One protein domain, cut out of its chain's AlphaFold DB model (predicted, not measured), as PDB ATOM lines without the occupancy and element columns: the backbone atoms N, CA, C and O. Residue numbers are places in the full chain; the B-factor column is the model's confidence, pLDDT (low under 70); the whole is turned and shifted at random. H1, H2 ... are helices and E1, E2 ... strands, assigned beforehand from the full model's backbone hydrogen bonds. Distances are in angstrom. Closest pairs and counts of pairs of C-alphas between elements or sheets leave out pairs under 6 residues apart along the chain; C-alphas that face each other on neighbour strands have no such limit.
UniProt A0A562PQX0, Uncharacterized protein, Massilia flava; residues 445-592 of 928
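This is residues 445 to 592 of the 928 residues of an uncharacterized protein of Massilia flava (UniProt A0A562PQX0). Two twisted sheets of four strands stand face to face as an elongated sandwich, E1 E8 E3 E6 on one side and E2 E7 E4 E5 on the other, their strands running nearly along the same line. The chain winds over both sheets as a jelly roll, one long hairpin folded into four nested antiparallel pairs, and the short helix H1 only grazes the second sheet. The printed part has 148 residues, with one named helix and then eight named strands, H1 E1 E2 E3 E4 E5 E6 E7 E8; both sheets are antiparallel throughout and the class is mostly strand. It is compact, with a radius of gyration of the C-alphas of 16.0 A, and spans 50 by 31 by 24 A.

H1 is residues 445 to 449, beginning at C-alpha 445 (163.622, 129.321, 129.238). E1 is residues 463 to 469, 20.2 A long; E2 is residues 474 to 484, 32.3 A; E3 is residues 490 to 499, 30.6 A. E4 is residues 509 to 516, 23.8 A, and E5 is residues 522 to 529, 20.6 A. E6 is residues 549 to 554, 16.7 A. E7 is residues 564 to 574, 33.4 A, and begins at C-alpha 564 (159.444, 141.466, 129.384). E8 is residues 584 to 591, 23.6 A, and ends at C-alpha 591 (147.768, 140.541, 135.681).

The nested pairs are E1 with E8, E2 with E7, E3 with E6 and E4 with E5, the last a hairpin. N 466 and O 588 of E1 and E8 are 2.8 A apart, within hydrogen-bond range. E8 and E3 are antiparallel neighbours at 165 degrees, with N 496 and O 587 2.8 A apart. E3 and E6 have N 493 and O 551 at 2.8 A. In the other sheet, E2 and E7 have N 478 and O 570 at 2.8 A, E7 and E4 have N 511 and O 571 at 2.8 A, and E4 and E5 have N 512 and O 526 at 2.9 A. The edge strands are E1 and E6 in the one sheet, E2 and E5 in the other. The facing parts of the sheets are 8.7 A centre to centre, their best planes 13 degrees apart. Between the sheets, the closest C-alphas of E1 and E7 are those of Ala 468 and Gly 571, 5.6 A apart; those of E5 and E6 are Leu 523 and Leu 553, 7.0 A. E1 and E5 are apart. H1 and E2 are near each other. In H1 every O i to N i+4 pair is within hydrogen-bond range.

The C-alphas farthest apart, those of Asp 561 and Met 579, are 50.7 A apart. The printed part has no cut. The links H1 to E1 and E5 to E6 are long, with 13 and 19 residues. The mean pLDDT of the printed part is 81.5; residues 455 to 459, 471, 500 to 507, 530 to 542 and 575 to 583 are under 70.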
ATOM      1  N   THR A 445     164.590 128.617 130.090       90.19
ATOM      2  CA  THR A 445     163.622 129.321 129.238       90.19
ATOM      3  C   THR A 445     163.072 128.466 128.090       90.19
ATOM      4  O   THR A 445     161.865 128.409 127.875       90.19
ATOM      5  N   ALA A 446     163.935 127.745 127.367       91.00
ATOM      6  CA  ALA A 446     163.519 126.945 126.214       91.00
ATOM      7  C   ALA A 446     162.583 125.785 126.604       91.00
ATOM      8  O   ALA A 446     161.592 125.537 125.919       91.00
ATOM      9  N   GLU A 447     162.862 125.095 127.715       93.56
ATOM     10  CA  GLU A 447     161.998 124.027 128.236       93.56
ATOM     11  C   GLU A 447     160.682 124.556 128.819       93.56
ATOM     12  O   GLU A 447     159.705 123.808 128.905       93.56
ATOM     13  N   LEU A 448     160.654 125.812 129.271       88.62
ATOM     14  CA  LEU A 448     159.432 126.471 129.729       88.62
ATOM     15  C   LEU A 448     158.553 126.861 128.533       88.62
ATOM     16  O   LEU A 448     157.384 126.487 128.507       88.62
ATOM     17  N   HIS A 449     159.118 127.484 127.494       88.25
ATOM     18  CA  HIS A 449     158.374 127.815 126.271       88.25
ATOM     19  C   HIS A 449     157.851 126.591 125.525       88.25
ATOM     20  O   HIS A 449     156.738 126.619 125.009       88.25
ATOM     21  N   ALA A 450     158.623 125.503 125.483       89.31
ATOM     22  CA  ALA A 450     158.175 124.261 124.857       89.31
ATOM     23  C   ALA A 450     156.931 123.658 125.542       89.31
ATOM     24  O   ALA A 450     156.253 122.830 124.937       89.31
ATOM     25  N   ALA A 451     156.636 124.056 126.787       84.50
ATOM     26  CA  ALA A 451     155.460 123.622 127.534       84.50
ATOM     27  C   ALA A 451     154.235 124.542 127.359       84.50
ATOM     28  O   ALA A 451     153.156 124.177 127.837       84.50
ATOM     29  N   LEU A 452     154.382 125.703 126.703       85.44
ATOM     30  CA  LEU A 452     153.281 126.636 126.457       85.44
ATOM     31  C   LEU A 452     152.270 126.046 125.460       85.44
ATOM     32  O   LEU A 452     152.655 125.334 124.526       85.44
ATOM     33  N   PRO A 453     150.967 126.343 125.616       81.31
ATOM     34  CA  PRO A 453     149.969 125.974 124.624       81.31
ATOM     35  C   PRO A 453     150.281 126.628 123.269       81.31
ATOM     36  O   PRO A 453     150.804 127.736 123.193       81.31
ATOM     37  N   ALA A 454     149.919 125.951 122.177       73.12
ATOM     38  CA  ALA A 454     150.215 126.411 120.816       73.12
ATOM     39  C   ALA A 454     149.486 127.711 120.413       73.12
ATOM     40  O   ALA A 454     149.801 128.290 119.374       73.12
ATOM     41  N   THR A 455     148.500 128.158 121.196       64.62
ATOM     42  CA  THR A 455     147.781 129.411 120.960       64.62
ATOM     43  C   THR A 455     148.473 130.539 121.727       64.62
ATOM     44  O   THR A 455     148.444 130.516 122.957       64.62
ATOM     45  N   PRO A 456     149.100 131.512 121.042       60.03
ATOM     46  CA  PRO A 456     149.723 132.647 121.712       60.03
ATOM     47  C   PRO A 456     148.660 133.496 122.416       60.03
ATOM     48  O   PRO A 456     147.573 133.705 121.871       60.03
ATOM     49  N   ALA A 457     148.983 133.982 123.616       64.56
ATOM     50  CA  ALA A 457     148.174 134.986 124.299       64.56
ATOM     51  C   ALA A 457     148.103 136.258 123.436       64.56
ATOM     52  O   ALA A 457     149.089 136.625 122.787       64.56
ATOM     53  N   ASP A 458     146.940 136.912 123.398       68.25
ATOM     54  CA  ASP A 458     146.814 138.215 122.745       68.25
ATOM     55  C   ASP A 458     147.724 139.208 123.494       68.25
ATOM     56  O   ASP A 458     147.561 139.369 124.700       68.25
ATOM     57  N   PRO A 459     148.689 139.876 122.838       67.19
ATOM     58  CA  PRO A 459     149.547 140.859 123.499       67.19
ATOM     59  C   PRO A 459     148.782 142.080 124.038       67.19
ATOM     60  O   PRO A 459     149.343 142.850 124.817       67.19
ATOM     61  N   ALA A 460     147.521 142.286 123.635       74.00
ATOM     62  CA  ALA A 460     146.631 143.267 124.253       74.00
ATOM     63  C   ALA A 460     146.031 142.782 125.585       74.00
ATOM     64  O   ALA A 460     145.505 143.603 126.346       74.00
ATOM     65  N   ASP A 461     146.094 141.480 125.869       78.69
ATOM     66  CA  ASP A 461     145.560 140.912 127.094       78.69
ATOM     67  C   ASP A 461     146.462 141.281 128.271       78.69
ATOM     68  O   ASP A 461     147.659 140.997 128.316       78.69
ATOM     69  N   ARG A 462     145.874 141.970 129.245       88.44
ATOM     70  CA  ARG A 462     146.582 142.430 130.445       88.44
ATOM     71  C   ARG A 462     146.538 141.392 131.560       88.44
ATOM     72  O   ARG A 462     146.927 141.707 132.686       88.44
ATOM     73  N   ARG A 463     146.048 140.190 131.248       91.69
ATOM     74  CA  ARG A 463     145.853 139.071 132.155       91.69
ATOM     75  C   ARG A 463     146.093 137.754 131.419       91.69
ATOM     76  O   ARG A 463     145.792 137.634 130.242       91.69
ATOM     77  N   VAL A 464     146.598 136.756 132.131       91.62
ATOM     78  CA  VAL A 464     146.545 135.354 131.700       91.62
ATOM     79  C   VAL A 464     146.016 134.500 132.833       91.62
ATOM     80  O   VAL A 464     146.343 134.758 133.989       91.62
ATOM     81  N   ASP A 465     145.228 133.484 132.498       92.38
ATOM     82  CA  ASP A 465     144.652 132.524 133.435       92.38
ATOM     83  C   ASP A 465     145.107 131.107 133.074       92.38
ATOM     84  O   ASP A 465     145.201 130.745 131.898       92.38
ATOM     85  N   VAL A 466     145.381 130.291 134.087       92.69
ATOM     86  CA  VAL A 466     145.758 128.887 133.929       92.69
ATOM     87  C   VAL A 466     145.053 128.058 134.986       92.69
ATOM     88  O   VAL A 466     145.110 128.383 136.166       92.69
ATOM     89  N   GLU A 467     144.439 126.955 134.571       92.75
ATOM     90  CA  GLU A 467     143.839 125.982 135.479       92.75
ATOM     91  C   GLU A 467     144.461 124.602 135.253       92.75
ATOM     92  O   GLU A 467     144.499 124.104 134.125       92.75
ATOM     93  N   ALA A 468     144.973 123.993 136.321       89.81
ATOM     94  CA  ALA A 468     145.362 122.590 136.349       89.81
ATOM     95  C   ALA A 468     144.308 121.803 137.128       89.81
ATOM     96  O   ALA A 468     143.950 122.195 138.229       89.81
ATOM     97  N   GLU A 469     143.841 120.694 136.561       87.19
ATOM     98  CA  GLU A 469     142.919 119.769 137.220       87.19
ATOM     99  C   GLU A 469     143.566 118.385 137.289       87.19
ATOM    100  O   GLU A 469     144.155 117.891 136.310       87.19
ATOM    101  N   SER A 470     143.467 117.750 138.453       78.75
ATOM    102  CA  SER A 470     143.939 116.390 138.648       78.75
ATOM    103  C   SER A 470     142.856 115.372 138.274       78.75
ATOM    104  O   SER A 470     141.882 115.201 139.009       78.75
ATOM    105  N   VAL A 471     143.023 114.669 137.151       68.31
ATOM    106  CA  VAL A 471     142.038 113.666 136.693       68.31
ATOM    107  C   VAL A 471     142.501 112.231 136.980       68.31
ATOM    108  O   VAL A 471     141.674 111.377 137.287       68.31
ATOM    109  N   ASP A 472     143.817 111.983 136.966       72.69
ATOM    110  CA  ASP A 472     144.443 110.665 137.146       72.69
ATOM    111  C   ASP A 472     145.701 110.740 138.029       72.69
ATOM    112  O   ASP A 472     146.254 111.814 138.276       72.69
ATOM    113  N   ALA A 473     146.193 109.580 138.479       70.25
ATOM    114  CA  ALA A 473     147.471 109.478 139.177       70.25
ATOM    115  C   ALA A 473     148.623 109.998 138.299       70.25
ATOM    116  O   ALA A 473     148.857 109.493 137.201       70.25
ATOM    117  N   GLY A 474     149.370 110.980 138.801       77.12
ATOM    118  CA  GLY A 474     150.432 111.641 138.048       77.12
ATOM    119  C   GLY A 474     150.531 113.123 138.382       77.12
ATOM    120  O   GLY A 474     149.924 113.588 139.343       77.12
ATOM    121  N   THR A 475     151.329 113.854 137.601       81.56
ATOM    122  CA  THR A 475     151.438 115.314 137.709       81.56
ATOM    123  C   THR A 475     150.851 115.968 136.465       81.56
ATOM    124  O   THR A 475     151.364 115.771 135.364       81.56
ATOM    125  N   THR A 476     149.808 116.775 136.640       87.12
ATOM    126  CA  THR A 476     149.288 117.670 135.605       87.12
ATOM    127  C   THR A 476     150.010 119.003 135.722       87.12
ATOM    128  O   THR A 476     149.995 119.616 136.783       87.12
ATOM    129  N   VAL A 477     150.620 119.477 134.634       89.19
ATOM    130  CA  VAL A 477     151.237 120.812 134.563       89.19
ATOM    131  C   VAL A 477     150.594 121.609 133.436       89.19
ATOM    132  O   VAL A 477     150.283 121.065 132.368       89.19
ATOM    133  N   ARG A 478     150.377 122.899 133.675       92.19
ATOM    134  CA  ARG A 478     149.874 123.868 132.703       92.19
ATOM    135  C   ARG A 478     150.698 125.142 132.791       92.19
ATOM    136  O   ARG A 478     151.163 125.507 133.869       92.19
ATOM    137  N   THR A 479     150.889 125.797 131.652       92.69
ATOM    138  CA  THR A 479     151.656 127.041 131.573       92.69
ATOM    139  C   THR A 479     150.942 128.081 130.719       92.69
ATOM    140  O   THR A 479     150.201 127.723 129.803       92.69
ATOM    141  N   ALA A 480     151.176 129.358 131.010       93.50
ATOM    142  CA  ALA A 480     150.827 130.487 130.151       93.50
ATOM    143  C   ALA A 480     151.912 131.562 130.231       93.50
ATOM    144  O   ALA A 480     152.674 131.604 131.197       93.50
ATOM    145  N   ALA A 481     151.968 132.428 129.223       93.44
ATOM    146  CA  ALA A 481     152.916 133.531 129.152       93.44
ATOM    147  C   ALA A 481     152.176 134.873 129.110       93.44
ATOM    148  O   ALA A 481     151.263 135.040 128.305       93.44
ATOM    149  N   LEU A 482     152.581 135.815 129.960       94.12
ATOM    150  CA  LEU A 482     152.094 137.192 129.983       94.12
ATOM    151  C   LEU A 482     153.164 138.115 129.393       94.12
ATOM    152  O   LEU A 482     154.277 138.178 129.919       94.12
ATOM    153  N   ALA A 483     152.817 138.863 128.347       93.31
ATOM    154  CA  ALA A 483     153.654 139.952 127.856       93.31
ATOM    155  C   ALA A 483     153.611 141.126 128.847       93.31
ATOM    156  O   ALA A 483     152.536 141.556 129.269       93.31
ATOM    157  N   VAL A 484     154.776 141.651 129.224       93.12
ATOM    158  CA  VAL A 484     154.895 142.710 130.231       93.12
ATOM    159  C   VAL A 484     155.592 143.924 129.622       93.12
ATOM    160  O   VAL A 484     156.784 143.852 129.334       93.12
ATOM    161  N   PRO A 485     154.903 145.064 129.445       94.44
ATOM    162  CA  PRO A 485     155.503 146.242 128.830       94.44
ATOM    163  C   PRO A 485     156.756 146.726 129.561       94.44
ATOM    164  O   PRO A 485     156.835 146.672 130.797       94.44
ATOM    165  N   ARG A 486     157.706 147.273 128.800       94.44
ATOM    166  CA  ARG A 486     158.918 147.897 129.330       94.44
ATOM    167  C   ARG A 486     158.596 148.908 130.435       94.44
ATOM    168  O   ARG A 486     157.705 149.746 130.295       94.44
ATOM    169  N   GLY A 487     159.375 148.871 131.511       92.50
ATOM    170  CA  GLY A 487     159.252 149.768 132.660       92.50
ATOM    171  C   GLY A 487     158.170 149.362 133.662       92.50
ATOM    172  O   GLY A 487     157.950 150.080 134.640       92.50
ATOM    173  N   THR A 488     157.497 148.226 133.459       92.50
ATOM    174  CA  THR A 488     156.559 147.681 134.445       92.50
ATOM    175  C   THR A 488     157.325 147.218 135.679       92.50
ATOM    176  O   THR A 488     158.066 146.244 135.634       92.50
ATOM    177  N   ALA A 489     157.135 147.900 136.806       90.75
ATOM    178  CA  ALA A 489     157.847 147.547 138.031       90.75
ATOM    179  C   ALA A 489     157.301 146.283 138.716       90.75
ATOM    180  O   ALA A 489     158.053 145.592 139.390       90.75
ATOM    181  N   ALA A 490     156.006 145.984 138.571       90.94
ATOM    182  CA  ALA A 490     155.381 144.879 139.287       90.94
ATOM    183  C   ALA A 490     154.161 144.306 138.552       90.94
ATOM    184  O   ALA A 490     153.515 145.021 137.783       90.94
ATOM    185  N   VAL A 491     153.839 143.040 138.829       92.56
ATOM    186  CA  VAL A 491     152.615 142.345 138.378       92.56
ATOM    187  C   VAL A 491     151.927 141.662 139.552       92.56
ATOM    188  O   VAL A 491     152.584 141.335 140.537       92.56
ATOM    189  N   THR A 492     150.631 141.378 139.437       91.44
ATOM    190  CA  THR A 492     149.904 140.622 140.467       91.44
ATOM    191  C   THR A 492     149.700 139.175 140.030       91.44
ATOM    192  O   THR A 492     149.120 138.925 138.975       91.44
ATOM    193  N   LEU A 493     150.142 138.231 140.853       92.62
ATOM    194  CA  LEU A 493     149.773 136.820 140.822       92.62
ATOM    195  C   LEU A 493     148.566 136.604 141.732       92.62
ATOM    196  O   LEU A 493     148.589 137.044 142.877       92.62
ATOM    197  N   ALA A 494     147.550 135.893 141.258       90.50
ATOM    198  CA  ALA A 494     146.446 135.411 142.082       90.50
ATOM    199  C   ALA A 494     146.228 133.917 141.835       90.50
ATOM    200  O   ALA A 494     146.288 133.494 140.686       90.50
ATOM    201  N   TYR A 495     145.971 133.113 142.864       91.75
ATOM    202  CA  TYR A 495     145.632 131.699 142.696       91.75
ATOM    203  C   TYR A 495     144.644 131.191 143.750       91.75
ATOM    204  O   TYR A 495     144.609 131.673 144.878       91.75
ATOM    205  N   GLU A 496     143.840 130.202 143.377       90.12
ATOM    206  CA  GLU A 496     142.841 129.544 144.217       90.12
ATOM    207  C   GLU A 496     142.875 128.043 143.931       90.12
ATOM    208  O   GLU A 496     142.825 127.619 142.775       90.12
ATOM    209  N   ALA A 497     142.947 127.232 144.985       88.19
ATOM    210  CA  ALA A 497     142.774 125.791 144.868       88.19
ATOM    211  C   ALA A 497     141.344 125.406 145.278       88.19
ATOM    212  O   ALA A 497     140.817 125.931 146.262       88.19
ATOM    213  N   THR A 498     140.736 124.470 144.550       85.75
ATOM    214  CA  THR A 498     139.388 123.924 144.765       85.75
ATOM    215  C   THR A 498     139.454 122.405 144.975       85.75
ATOM    216  O   THR A 498     140.237 121.718 144.326       85.75
ATOM    217  N   ARG A 499     138.618 121.848 145.864       78.62
ATOM    218  CA  ARG A 499     138.359 120.396 145.959       78.62
ATOM    219  C   ARG A 499     136.952 120.093 145.490       78.62
ATOM    220  O   ARG A 499     136.000 120.777 145.856       78.62
ATOM    221  N   LEU A 500     136.803 118.994 144.766       68.38
ATOM    222  CA  LEU A 500     135.499 118.606 144.244       68.38
ATOM    223  C   LEU A 500     134.669 117.773 145.242       68.38
ATOM    224  O   LEU A 500     133.448 117.765 145.124       68.38
ATOM    225  N   TYR A 501     135.271 117.150 146.272       61.78
ATOM    226  CA  TYR A 501     134.543 116.367 147.293       61.78
ATOM    227  C   TYR A 501     135.173 116.401 148.703       61.78
ATOM    228  O   TYR A 501     136.393 116.447 148.864       61.78
ATOM    229  N   GLY A 502     134.316 116.325 149.734       55.06
ATOM    230  CA  GLY A 502     134.595 116.574 151.163       55.06
ATOM    231  C   GLY A 502     135.489 115.573 151.916       55.06
ATOM    232  O   GLY A 502     135.286 115.359 153.109       55.06
ATOM    233  N   GLY A 503     136.484 114.971 151.264       56.59
ATOM    234  CA  GLY A 503     137.476 114.145 151.955       56.59
ATOM    235  C   GLY A 503     138.627 113.701 151.066       56.59
ATOM    236  O   GLY A 503     138.659 112.547 150.676       56.59
ATOM    237  N   GLN A 504     139.581 114.578 150.749       51.03
ATOM    238  CA  GLN A 504     140.751 114.168 149.965       51.03
ATOM    239  C   GLN A 504     141.604 113.098 150.668       51.03
ATOM    240  O   GLN A 504     141.751 113.143 151.897       51.03
ATOM    241  N   PRO A 505     142.265 112.205 149.904       53.38
ATOM    242  CA  PRO A 505     143.429 111.506 150.411       53.38
ATOM    243  C   PRO A 505     144.495 112.557 150.784       53.38
ATOM    244  O   PRO A 505     144.762 113.476 150.012       53.38
ATOM    245  N   PRO A 506     145.119 112.458 151.965       60.25
ATOM    246  CA  PRO A 506     145.966 113.506 152.540       60.25
ATOM    247  C   PRO A 506     147.288 113.758 151.790       60.25
ATOM    248  O   PRO A 506     148.197 114.327 152.382       60.25
ATOM    249  N   ASN A 507     147.465 113.295 150.547       67.38
ATOM    250  CA  ASN A 507     148.764 113.191 149.870       67.38
ATOM    251  C   ASN A 507     148.872 113.951 148.545       67.38
ATOM    252  O   ASN A 507     149.987 114.054 148.038       67.38
ATOM    253  N   ASP A 508     147.779 114.482 148.001       76.44
ATOM    254  CA  ASP A 508     147.853 115.267 146.765       76.44
ATOM    255  C   ASP A 508     148.633 116.561 147.010       76.44
ATOM    256  O   ASP A 508     148.743 117.034 148.143       76.44
ATOM    257  N   THR A 509     149.205 117.147 145.971       80.25
ATOM    258  CA  THR A 509     149.945 118.409 146.076       80.25
ATOM    259  C   THR A 509     149.609 119.321 144.917       80.25
ATOM    260  O   THR A 509     149.262 118.845 143.845       80.25
ATOM    261  N   TYR A 510     149.736 120.623 145.128       87.62
ATOM    262  CA  TYR A 510     149.639 121.621 144.072       87.62
ATOM    263  C   TYR A 510     150.805 122.596 144.174       87.62
ATOM    264  O   TYR A 510     151.395 122.764 145.247       87.62
ATOM    265  N   PHE A 511     151.152 123.240 143.067       89.75
ATOM    266  CA  PHE A 511     152.187 124.262 143.029       89.75
ATOM    267  C   PHE A 511     151.863 125.369 142.025       89.75
ATOM    268  O   PHE A 511     151.240 125.127 140.994       89.75
ATOM    269  N   VAL A 512     152.360 126.572 142.313       92.75
ATOM    270  CA  VAL A 512     152.300 127.758 141.448       92.75
ATOM    271  C   VAL A 512     153.711 128.316 141.317       92.75
ATOM    272  O   VAL A 512     154.438 128.431 142.307       92.75
ATOM    273  N   ARG A 513     154.128 128.642 140.096       93.62
ATOM    274  CA  ARG A 513     155.454 129.178 139.786       93.62
ATOM    275  C   ARG A 513     155.343 130.311 138.781       93.62
ATOM    276  O   ARG A 513     154.525 130.252 137.869       93.62
ATOM    277  N   VAL A 514     156.185 131.323 138.952       95.31
ATOM    278  CA  VAL A 514     156.317 132.428 137.998       95.31
ATOM    279  C   VAL A 514     157.784 132.604 137.666       95.31
ATOM    280  O   VAL A 514     158.616 132.712 138.571       95.31
ATOM    281  N   TYR A 515     158.089 132.633 136.375       95.19
ATOM    282  CA  TYR A 515     159.436 132.827 135.853       95.19
ATOM    283  C   TYR A 515     159.509 134.112 135.042       95.19
ATOM    284  O   TYR A 515     158.546 134.477 134.372       95.19
ATOM    285  N   ASP A 516     160.677 134.742 135.042       94.81
ATOM    286  CA  ASP A 516     161.069 135.642 133.962       94.81
ATOM    287  C   ASP A 516     161.264 134.807 132.688       94.81
ATOM    288  O   ASP A 516     162.140 133.940 132.631       94.81
ATOM    289  N   GLY A 517     160.427 135.052 131.683       91.56
ATOM    290  CA  GLY A 517     160.420 134.347 130.408       91.56
ATOM    291  C   GLY A 517     161.705 134.528 129.607       91.56
ATOM    292  O   GLY A 517     162.050 133.649 128.835       91.56
ATOM    293  N   HIS A 518     162.497 135.581 129.829       90.19
ATOM    294  CA  HIS A 518     163.769 135.752 129.120       90.19
ATOM    295  C   HIS A 518     164.910 135.017 129.819       90.19
ATOM    296  O   HIS A 518     165.608 134.201 129.207       90.19
ATOM    297  N   SER A 519     165.107 135.304 131.106       91.38
ATOM    298  CA  SER A 519     166.238 134.765 131.863       91.38
ATOM    299  C   SER A 519     165.985 133.363 132.414       91.38
ATOM    300  O   SER A 519     166.943 132.664 132.721       91.38
ATOM    301  N   GLY A 520     164.730 132.934 132.566       90.50
ATOM    302  CA  GLY A 520     164.355 131.705 133.274       90.50
ATOM    303  C   GLY A 520     164.431 131.831 134.801       90.50
ATOM    304  O   GLY A 520     164.289 130.832 135.512       90.50
ATOM    305  N   LYS A 521     164.691 133.037 135.329       91.25
ATOM    306  CA  LYS A 521     164.782 133.289 136.772       91.25
ATOM    307  C   LYS A 521     163.437 133.012 137.432       91.25
ATOM    308  O   LYS A 521     162.416 133.536 136.999       91.25
ATOM    309  N   VAL A 522     163.439 132.237 138.514       91.19
ATOM    310  CA  VAL A 522     162.245 132.044 139.346       91.19
ATOM    311  C   VAL A 522     161.964 133.341 140.103       91.19
ATOM    312  O   VAL A 522     162.803 133.804 140.875       91.19
ATOM    313  N   LEU A 523     160.788 133.919 139.875       92.50
ATOM    314  CA  LEU A 523     160.300 135.114 140.566       92.50
ATOM    315  C   LEU A 523     159.365 134.749 141.724       92.50
ATOM    316  O   LEU A 523     159.317 135.454 142.726       92.50
ATOM    317  N   PHE A 524     158.643 133.633 141.596       92.44
ATOM    318  CA  PHE A 524     157.757 133.109 142.631       92.44
ATOM    319  C   PHE A 524     157.700 131.584 142.573       92.44
ATOM    320  O   PHE A 524     157.657 130.998 141.489       92.44
ATOM    321  N   THR A 525     157.644 130.934 143.734       89.25
ATOM    322  CA  THR A 525     157.337 129.507 143.824       89.25
ATOM    323  C   THR A 525     156.583 129.189 145.103       89.25
ATOM    324  O   THR A 525     157.022 129.533 146.196       89.25
ATOM    325  N   GLU A 526     155.484 128.461 144.958       86.50
ATOM    326  CA  GLU A 526     154.747 127.886 146.069       86.50
ATOM    327  C   GLU A 526     154.394 126.437 145.749       86.50
ATOM    328  O   GLU A 526     154.025 126.125 144.621       86.50
ATOM    329  N   ALA A 527     154.517 125.543 146.732       85.25
ATOM    330  CA  ALA A 527     154.090 124.150 146.611       85.25
ATOM    331  C   ALA A 527     153.498 123.677 147.938       85.25
ATOM    332  O   ALA A 527     154.113 123.864 148.992       85.25
ATOM    333  N   ARG A 528     152.318 123.059 147.897       79.50
ATOM    334  CA  ARG A 528     151.559 122.650 149.085       79.50
ATOM    335  C   ARG A 528     151.030 121.240 148.945       79.50
ATOM    336  O   ARG A 528     150.724 120.784 147.850       79.50
ATOM    337  N   ARG A 529     150.889 120.562 150.084       76.06
ATOM    338  CA  ARG A 529     150.216 119.268 150.186       76.06
ATOM    339  C   ARG A 529     148.778 119.461 150.651       76.06
ATOM    340  O   ARG A 529     148.508 120.093 151.674       76.06
ATOM    341  N   ASN A 530     147.859 118.870 149.911       67.88
ATOM    342  CA  ASN A 530     146.450 118.799 150.215       67.88
ATOM    343  C   ASN A 530     146.224 118.074 151.543       67.88
ATOM    344  O   ASN A 530     146.675 116.954 151.760       67.88
ATOM    345  N   GLY A 531     145.535 118.744 152.465       58.31
ATOM    346  CA  GLY A 531     145.218 118.175 153.774       58.31
ATOM    347  C   GLY A 531     146.357 118.231 154.792       58.31
ATOM    348  O   GLY A 531     146.167 117.751 155.909       58.31
ATOM    349  N   GLN A 532     147.506 118.847 154.477       59.28
ATOM    350  CA  GLN A 532     148.471 119.132 155.533       59.28
ATOM    351  C   GLN A 532     147.876 120.051 156.600       59.28
ATOM    352  O   GLN A 532     147.040 120.901 156.272       59.28
ATOM    353  N   PRO A 533     148.290 119.897 157.873       48.28
ATOM    354  CA  PRO A 533     147.880 120.789 158.944       48.28
ATOM    355  C   PRO A 533     148.323 122.229 158.647       48.28
ATOM    356  O   PRO A 533     149.426 122.641 158.977       48.28
ATOM    357  N   ARG A 534     147.427 122.962 157.980       49.50
ATOM    358  CA  ARG A 534     147.176 124.407 158.016       49.50
ATOM    359  C   ARG A 534     148.424 125.256 158.294       49.50
ATOM    360  O   ARG A 534     148.541 125.841 159.369       49.50
ATOM    361  N   ALA A 535     149.295 125.407 157.293       45.31
ATOM    362  CA  ALA A 535     150.044 126.657 157.182       45.31
ATOM    363  C   ALA A 535     149.027 127.814 157.199       45.31
ATOM    364  O   ALA A 535     147.926 127.679 156.658       45.31
ATOM    365  N   VAL A 536     149.375 128.912 157.867       49.12
ATOM    366  CA  VAL A 536     148.464 130.019 158.212       49.12
ATOM    367  C   VAL A 536     147.753 130.604 156.976       49.12
ATOM    368  O   VAL A 536     146.652 131.127 157.099       49.12
ATOM    369  N   ASP A 537     148.306 130.423 155.774       46.81
ATOM    370  CA  ASP A 537     147.850 131.142 154.580       46.81
ATOM    371  C   ASP A 537     146.878 130.394 153.654       46.81
ATOM    372  O   ASP A 537     146.279 131.026 152.797       46.81
ATOM    373  N   THR A 538     146.686 129.073 153.785       57.25
ATOM    374  CA  THR A 538     145.641 128.359 153.011       57.25
ATOM    375  C   THR A 538     144.797 127.523 153.941       57.25
ATOM    376  O   THR A 538     145.202 126.430 154.359       57.25
ATOM    377  N   GLN A 539     143.594 127.998 154.225       62.25
ATOM    378  CA  GLN A 539     142.564 127.136 154.767       62.25
ATOM    379  C   GLN A 539     141.482 126.918 153.736       62.25
ATOM    380  O   GLN A 539     141.010 127.842 153.092       62.25
ATOM    381  N   TRP A 540     141.121 125.652 153.608       67.88
ATOM    382  CA  TRP A 540     139.998 125.232 152.805       67.88
ATOM    383  C   TRP A 540     138.724 125.685 153.510       67.88
ATOM    384  O   TRP A 540     138.470 125.276 154.648       67.88
ATOM    385  N   GLY A 541     137.964 126.550 152.849       66.62
ATOM    386  CA  GLY A 541     136.582 126.825 153.184       66.62
ATOM    387  C   GLY A 541     135.730 125.568 153.021       66.62
ATOM    388  O   GLY A 541     136.145 124.556 152.445       66.62
ATOM    389  N   ARG A 542     134.512 125.617 153.557       66.44
ATOM    390  CA  ARG A 542     133.533 124.529 153.412       66.44
ATOM    391  C   ARG A 542     133.054 124.365 151.964       66.44
ATOM    392  O   ARG A 542     132.664 123.269 151.576       66.44
ATOM    393  N   ASP A 543     133.144 125.428 151.170       73.00
ATOM    394  CA  ASP A 543     132.989 125.417 149.710       73.00
ATOM    395  C   ASP A 543     134.127 124.677 148.989       73.00
ATOM    396  O   ASP A 543     134.154 124.631 147.761       73.00
ATOM    397  N   ASN A 544     135.047 124.086 149.761       76.44
ATOM    398  CA  ASN A 544     136.224 123.389 149.299       76.44
ATOM    399  C   ASN A 544     137.188 124.282 148.516       76.44
ATOM    400  O   ASN A 544     137.942 123.766 147.700       76.44
ATOM    401  N   ARG A 545     137.220 125.590 148.774       82.38
ATOM    402  CA  ARG A 545     138.170 126.511 148.139       82.38
ATOM    403  C   ARG A 545     139.151 127.065 149.151       82.38
ATOM    404  O   ARG A 545     138.823 127.210 150.323       82.38
ATOM    405  N   THR A 546     140.360 127.410 148.731       76.69
ATOM    406  CA  THR A 546     141.308 128.127 149.605       76.69
ATOM    407  C   THR A 546     140.951 129.603 149.794       76.69
ATOM    408  O   THR A 546     141.562 130.275 150.624       76.69
ATOM    409  N   GLY A 547     139.993 130.112 149.012       78.50
ATOM    410  CA  GLY A 547     139.923 131.524 148.659       78.50
ATOM    411  C   GLY A 547     141.050 131.908 147.697       78.50
ATOM    412  O   GLY A 547     141.989 131.135 147.470       78.50
ATOM    413  N   THR A 548     140.952 133.117 147.150       83.69
ATOM    414  CA  THR A 548     141.984 133.687 146.284       83.69
ATOM    415  C   THR A 548     143.164 134.175 147.123       83.69
ATOM    416  O   THR A 548     142.991 134.889 148.110       83.69
ATOM    417  N   ILE A 549     144.369 133.766 146.736       83.69
ATOM    418  CA  ILE A 549     145.640 134.161 147.346       83.69
ATOM    419  C   ILE A 549     146.380 135.020 146.344       83.69
ATOM    420  O   ILE A 549     146.562 134.605 145.202       83.69
ATOM    421  N   GLU A 550     146.812 136.200 146.770       86.94
ATOM    422  CA  GLU A 550     147.402 137.197 145.887       86.94
ATOM    423  C   GLU A 550     148.821 137.561 146.329       86.94
ATOM    424  O   GLU A 550     149.113 137.661 147.520       86.94
ATOM    425  N   HIS A 551     149.702 137.774 145.354       86.25
ATOM    426  CA  HIS A 551     151.064 138.254 145.541       86.25
ATOM    427  C   HIS A 551     151.389 139.272 144.453       86.25
ATOM    428  O   HIS A 551     151.239 138.973 143.273       86.25
ATOM    429  N   GLU A 552     151.903 140.444 144.810       88.12
ATOM    430  CA  GLU A 552     152.568 141.304 143.829       88.12
ATOM    431  C   GLU A 552     154.058 140.939 143.737       88.12
ATOM    432  O   GLU A 552     154.758 140.847 144.752       88.12
ATOM    433  N   LEU A 553     154.511 140.721 142.503       90.88
ATOM    434  CA  LEU A 553     155.853 140.292 142.128       90.88
ATOM    435  C   LEU A 553     156.621 141.477 141.539       90.88
ATOM    436  O   LEU A 553     156.128 142.111 140.606       90.88
ATOM    437  N   ASP A 554     157.828 141.747 142.043       91.69
ATOM    438  CA  ASP A 554     158.745 142.727 141.449       91.69
ATOM    439  C   ASP A 554     159.320 142.177 140.138       91.69
ATOM    440  O   ASP A 554     159.977 141.132 140.107       91.69
ATOM    441  N   VAL A 555     159.061 142.899 139.048       94.62
ATOM    442  CA  VAL A 555     159.535 142.573 137.698       94.62
ATOM    443  C   VAL A 555     160.283 143.738 137.052       94.62
ATOM    444  O   VAL A 555     160.562 143.701 135.854       94.62
ATOM    445  N   ALA A 556     160.662 144.755 137.834       93.50
ATOM    446  CA  ALA A 556     161.339 145.948 137.333       93.50
ATOM    447  C   ALA A 556     162.643 145.602 136.605       93.50
ATOM    448  O   ALA A 556     162.932 146.146 135.541       93.50
ATOM    449  N   ALA A 557     163.414 144.659 137.150       91.25
ATOM    450  CA  ALA A 557     164.649 144.194 136.525       91.25
ATOM    451  C   ALA A 557     164.394 143.459 135.197       91.25
ATOM    452  O   ALA A 557     165.158 143.633 134.252       91.25
ATOM    453  N   ALA A 558     163.313 142.676 135.110       91.00
ATOM    454  CA  ALA A 558     162.967 141.904 133.915       91.00
ATOM    455  C   ALA A 558     162.435 142.783 132.766       91.00
ATOM    456  O   ALA A 558     162.437 142.359 131.615       91.00
ATOM    457  N   THR A 559     161.987 144.008 133.064       94.25
ATOM    458  CA  THR A 559     161.344 144.913 132.095       94.25
ATOM    459  C   THR A 559     162.089 146.240 131.910       94.25
ATOM    460  O   THR A 559     161.575 147.152 131.264       94.25
ATOM    461  N   ALA A 560     163.290 146.404 132.472       93.75
ATOM    462  CA  ALA A 560     164.008 147.685 132.448       93.75
ATOM    463  C   ALA A 560     164.377 148.139 131.018       93.75
ATOM    464  O   ALA A 560     164.192 149.306 130.636       93.75
ATOM    465  N   ASP A 561     164.866 147.202 130.206       92.25
ATOM    466  CA  ASP A 561     165.501 147.504 128.920       92.25
ATOM    467  C   ASP A 561     164.615 147.212 127.702       92.25
ATOM    468  O   ASP A 561     164.781 147.846 126.656       92.25
ATOM    469  N   ALA A 562     163.640 146.315 127.840       93.12
ATOM    470  CA  ALA A 562     162.710 145.908 126.790       93.12
ATOM    471  C   ALA A 562     161.377 145.446 127.395       93.12
ATOM    472  O   ALA A 562     161.239 145.368 128.617       93.12
ATOM    473  N   ASP A 563     160.401 145.153 126.535       92.50
ATOM    474  CA  ASP A 563     159.215 144.412 126.961       92.50
ATOM    475  C   ASP A 563     159.665 143.053 127.515       92.50
ATOM    476  O   ASP A 563     160.452 142.337 126.892       92.50
ATOM    477  N   GLY A 564     159.209 142.737 128.722       92.88
ATOM    478  CA  GLY A 564     159.444 141.466 129.384       92.88
ATOM    479  C   GLY A 564     158.374 140.439 129.024       92.88
ATOM    480  O   GLY A 564     157.346 140.734 128.416       92.88
ATOM    481  N   GLU A 565     158.605 139.213 129.461       94.38
ATOM    482  CA  GLU A 565     157.626 138.135 129.409       94.38
ATOM    483  C   GLU A 565     157.694 137.401 130.742       94.38
ATOM    484  O   GLU A 565     158.781 137.229 131.294       94.38
ATOM    485  N   LEU A 566     156.549 136.990 131.274       95.25
ATOM    486  CA  LEU A 566     156.472 136.162 132.471       95.25
ATOM    487  C   LEU A 566     155.787 134.850 132.141       95.25
ATOM    488  O   LEU A 566     154.733 134.856 131.511       95.25
ATOM    489  N   ILE A 567     156.337 133.740 132.618       95.06
ATOM    490  CA  ILE A 567     155.737 132.417 132.443       95.06
ATOM    491  C   ILE A 567     155.096 131.998 133.765       95.06
ATOM    492  O   ILE A 567     155.799 131.793 134.755       95.06
ATOM    493  N   LEU A 568     153.770 131.863 133.777       94.88
ATOM    494  CA  LEU A 568     153.001 131.252 134.859       94.88
ATOM    495  C   LEU A 568     152.955 129.744 134.636       94.88
ATOM    496  O   LEU A 568     152.537 129.287 133.577       94.88
ATOM    497  N   GLU A 569     153.346 128.967 135.637       94.00
ATOM    498  CA  GLU A 569     153.254 127.511 135.639       94.00
ATOM    499  C   GLU A 569     152.480 127.055 136.874       94.00
ATOM    500  O   GLU A 569     152.871 127.336 138.007       94.00
ATOM    501  N   VAL A 570     151.406 126.307 136.658       93.00
ATOM    502  CA  VAL A 570     150.642 125.659 137.726       93.00
ATOM    503  C   VAL A 570     150.645 124.164 137.520       93.00
ATOM    504  O   VAL A 570     150.664 123.670 136.390       93.00
ATOM    505  N   GLY A 571     150.623 123.424 138.616       89.88
ATOM    506  CA  GLY A 571     150.445 121.994 138.516       89.88
ATOM    507  C   GLY A 571     149.915 121.368 139.778       89.88
ATOM    508  O   GLY A 571     149.974 121.941 140.863       89.88
ATOM    509  N   GLU A 572     149.405 120.162 139.594       86.69
ATOM    510  CA  GLU A 572     148.884 119.312 140.647       86.69
ATOM    511  C   GLU A 572     149.467 117.916 140.489       86.69
ATOM    512  O   GLU A 572     149.561 117.400 139.375       86.69
ATOM    513  N   THR A 573     149.860 117.302 141.599       81.81
ATOM    514  CA  THR A 573     150.315 115.915 141.651       81.81
ATOM    515  C   THR A 573     149.374 115.115 142.536       81.81
ATOM    516  O   THR A 573     149.266 115.393 143.733       81.81
ATOM    517  N   THR A 574     148.749 114.089 141.968       75.50
ATOM    518  CA  THR A 574     147.898 113.138 142.693       75.50
ATOM    519  C   THR A 574     148.715 111.919 143.074       75.50
ATOM    520  O   THR A 574     149.300 111.251 142.213       75.50
ATOM    521  N   ALA A 575     148.758 111.604 144.368       68.62
ATOM    522  CA  ALA A 575     149.384 110.366 144.822       68.62
ATOM    523  C   ALA A 575     148.520 109.180 144.356       68.62
ATOM    524  O   ALA A 575     147.306 109.230 144.511       68.62
ATOM    525  N   SER A 576     149.131 108.124 143.797       56.12
ATOM    526  CA  SER A 576     148.483 106.978 143.119       56.12
ATOM    527  C   SER A 576     147.567 106.084 143.981       56.12
ATOM    528  O   SER A 576     147.642 104.857 143.915       56.12
ATOM    529  N   TYR A 577     146.681 106.651 144.793       58.91
ATOM    530  CA  TYR A 577     145.583 105.918 145.401       58.91
ATOM    531  C   TYR A 577     144.398 105.938 144.435       58.91
ATOM    532  O   TYR A 577     143.891 106.999 144.092       58.91
ATOM    533  N   ASN A 578     143.960 104.749 144.008       52.25
ATOM    534  CA  ASN A 578     142.841 104.488 143.087       52.25
ATOM    535  C   ASN A 578     141.458 104.903 143.644       52.25
ATOM    536  O   ASN A 578     140.483 104.162 143.530       52.25
ATOM    537  N   MET A 579     141.347 106.061 144.288       58.84
ATOM    538  CA  MET A 579     140.078 106.615 144.734       58.84
ATOM    539  C   MET A 579     139.568 107.589 143.670       58.84
ATOM    540  O   MET A 579     139.726 108.802 143.781       58.84
ATOM    541  N   SER A 580     138.967 107.038 142.614       55.03
ATOM    542  CA  SER A 580     138.248 107.811 141.599       55.03
ATOM    543  C   SER A 580     137.149 108.642 142.277       55.03
ATOM    544  O   SER A 580     136.187 108.069 142.790       55.03
ATOM    545  N   GLY A 581     137.302 109.969 142.325       60.91
ATOM    546  CA  GLY A 581     136.324 110.878 142.942       60.91
ATOM    547  C   GLY A 581     136.895 112.095 143.682       60.91
ATOM    548  O   GLY A 581     136.117 112.950 144.095       60.91
ATOM    549  N   TYR A 582     138.219 112.208 143.838       67.56
ATOM    550  CA  TYR A 582     138.867 113.305 144.575       67.56
ATOM    551  C   TYR A 582     139.706 114.219 143.683       67.56
ATOM    552  O   TYR A 582     140.879 114.447 143.960       67.56
ATOM    553  N   ALA A 583     139.110 114.747 142.618       69.81
ATOM    554  CA  ALA A 583     139.787 115.746 141.805       69.81
ATOM    555  C   ALA A 583     139.951 117.063 142.594       69.81
ATOM    556  O   ALA A 583     139.028 117.525 143.286       69.81
ATOM    557  N   ALA A 584     141.155 117.626 142.531       79.44
ATOM    558  CA  ALA A 584     141.426 119.014 142.861       79.44
ATOM    559  C   ALA A 584     141.539 119.819 141.564       79.44
ATOM    560  O   ALA A 584     141.740 119.249 140.487       79.44
ATOM    561  N   SER A 585     141.352 121.128 141.677       88.12
ATOM    562  CA  SER A 585     141.811 122.050 140.652       88.12
ATOM    563  C   SER A 585     142.548 123.221 141.280       88.12
ATOM    564  O   SER A 585     142.229 123.670 142.384       88.12
ATOM    565  N   LEU A 586     143.532 123.734 140.558       90.88
ATOM    566  CA  LEU A 586     144.289 124.924 140.895       90.88
ATOM    567  C   LEU A 586     144.145 125.905 139.741       90.88
ATOM    568  O   LEU A 586     144.691 125.676 138.660       90.88
ATOM    569  N   ALA A 587     143.450 127.006 139.996       93.25
ATOM    570  CA  ALA A 587     143.361 128.135 139.086       93.25
ATOM    571  C   ALA A 587     144.351 129.219 139.524       93.25
ATOM    572  O   ALA A 587     144.422 129.558 140.704       93.25
ATOM    573  N   ALA A 588     145.108 129.783 138.589       94.31
ATOM    574  CA  ALA A 588     145.982 130.922 138.830       94.31
ATOM    575  C   ALA A 588     145.915 131.929 137.686       94.31
ATOM    576  O   ALA A 588     145.587 131.582 136.556       94.31
ATOM    577  N   SER A 589     146.276 133.172 137.979       94.00
ATOM    578  CA  SER A 589     146.307 134.262 137.018       94.00
ATOM    579  C   SER A 589     147.468 135.215 137.273       94.00
ATOM    580  O   SER A 589     147.846 135.443 138.422       94.00
ATOM    581  N   LEU A 590     148.030 135.780 136.205       93.75
ATOM    582  CA  LEU A 590     148.942 136.925 136.260       93.75
ATOM    583  C   LEU A 590     148.267 138.122 135.606       93.75
ATOM    584  O   LEU A 590     147.671 137.964 134.544       93.75
ATOM    585  N   ARG A 591     148.392 139.312 136.197       92.56
ATOM    586  CA  ARG A 591     147.768 140.541 135.681       92.56
ATOM    587  C   ARG A 591     148.658 141.783 135.829       92.56
ATOM    588  O   ARG A 591     149.421 141.900 136.791       92.56
ATOM    589  N   LEU A 592     148.572 142.692 134.850       88.44
ATOM    590  CA  LEU A 592     149.367 143.931 134.758       88.44
ATOM    591  C   LEU A 592     148.767 145.118 135.526       88.44
ATOM    592  O   LEU A 592     149.425 146.146 135.688       88.44
TER     593      LEU A 592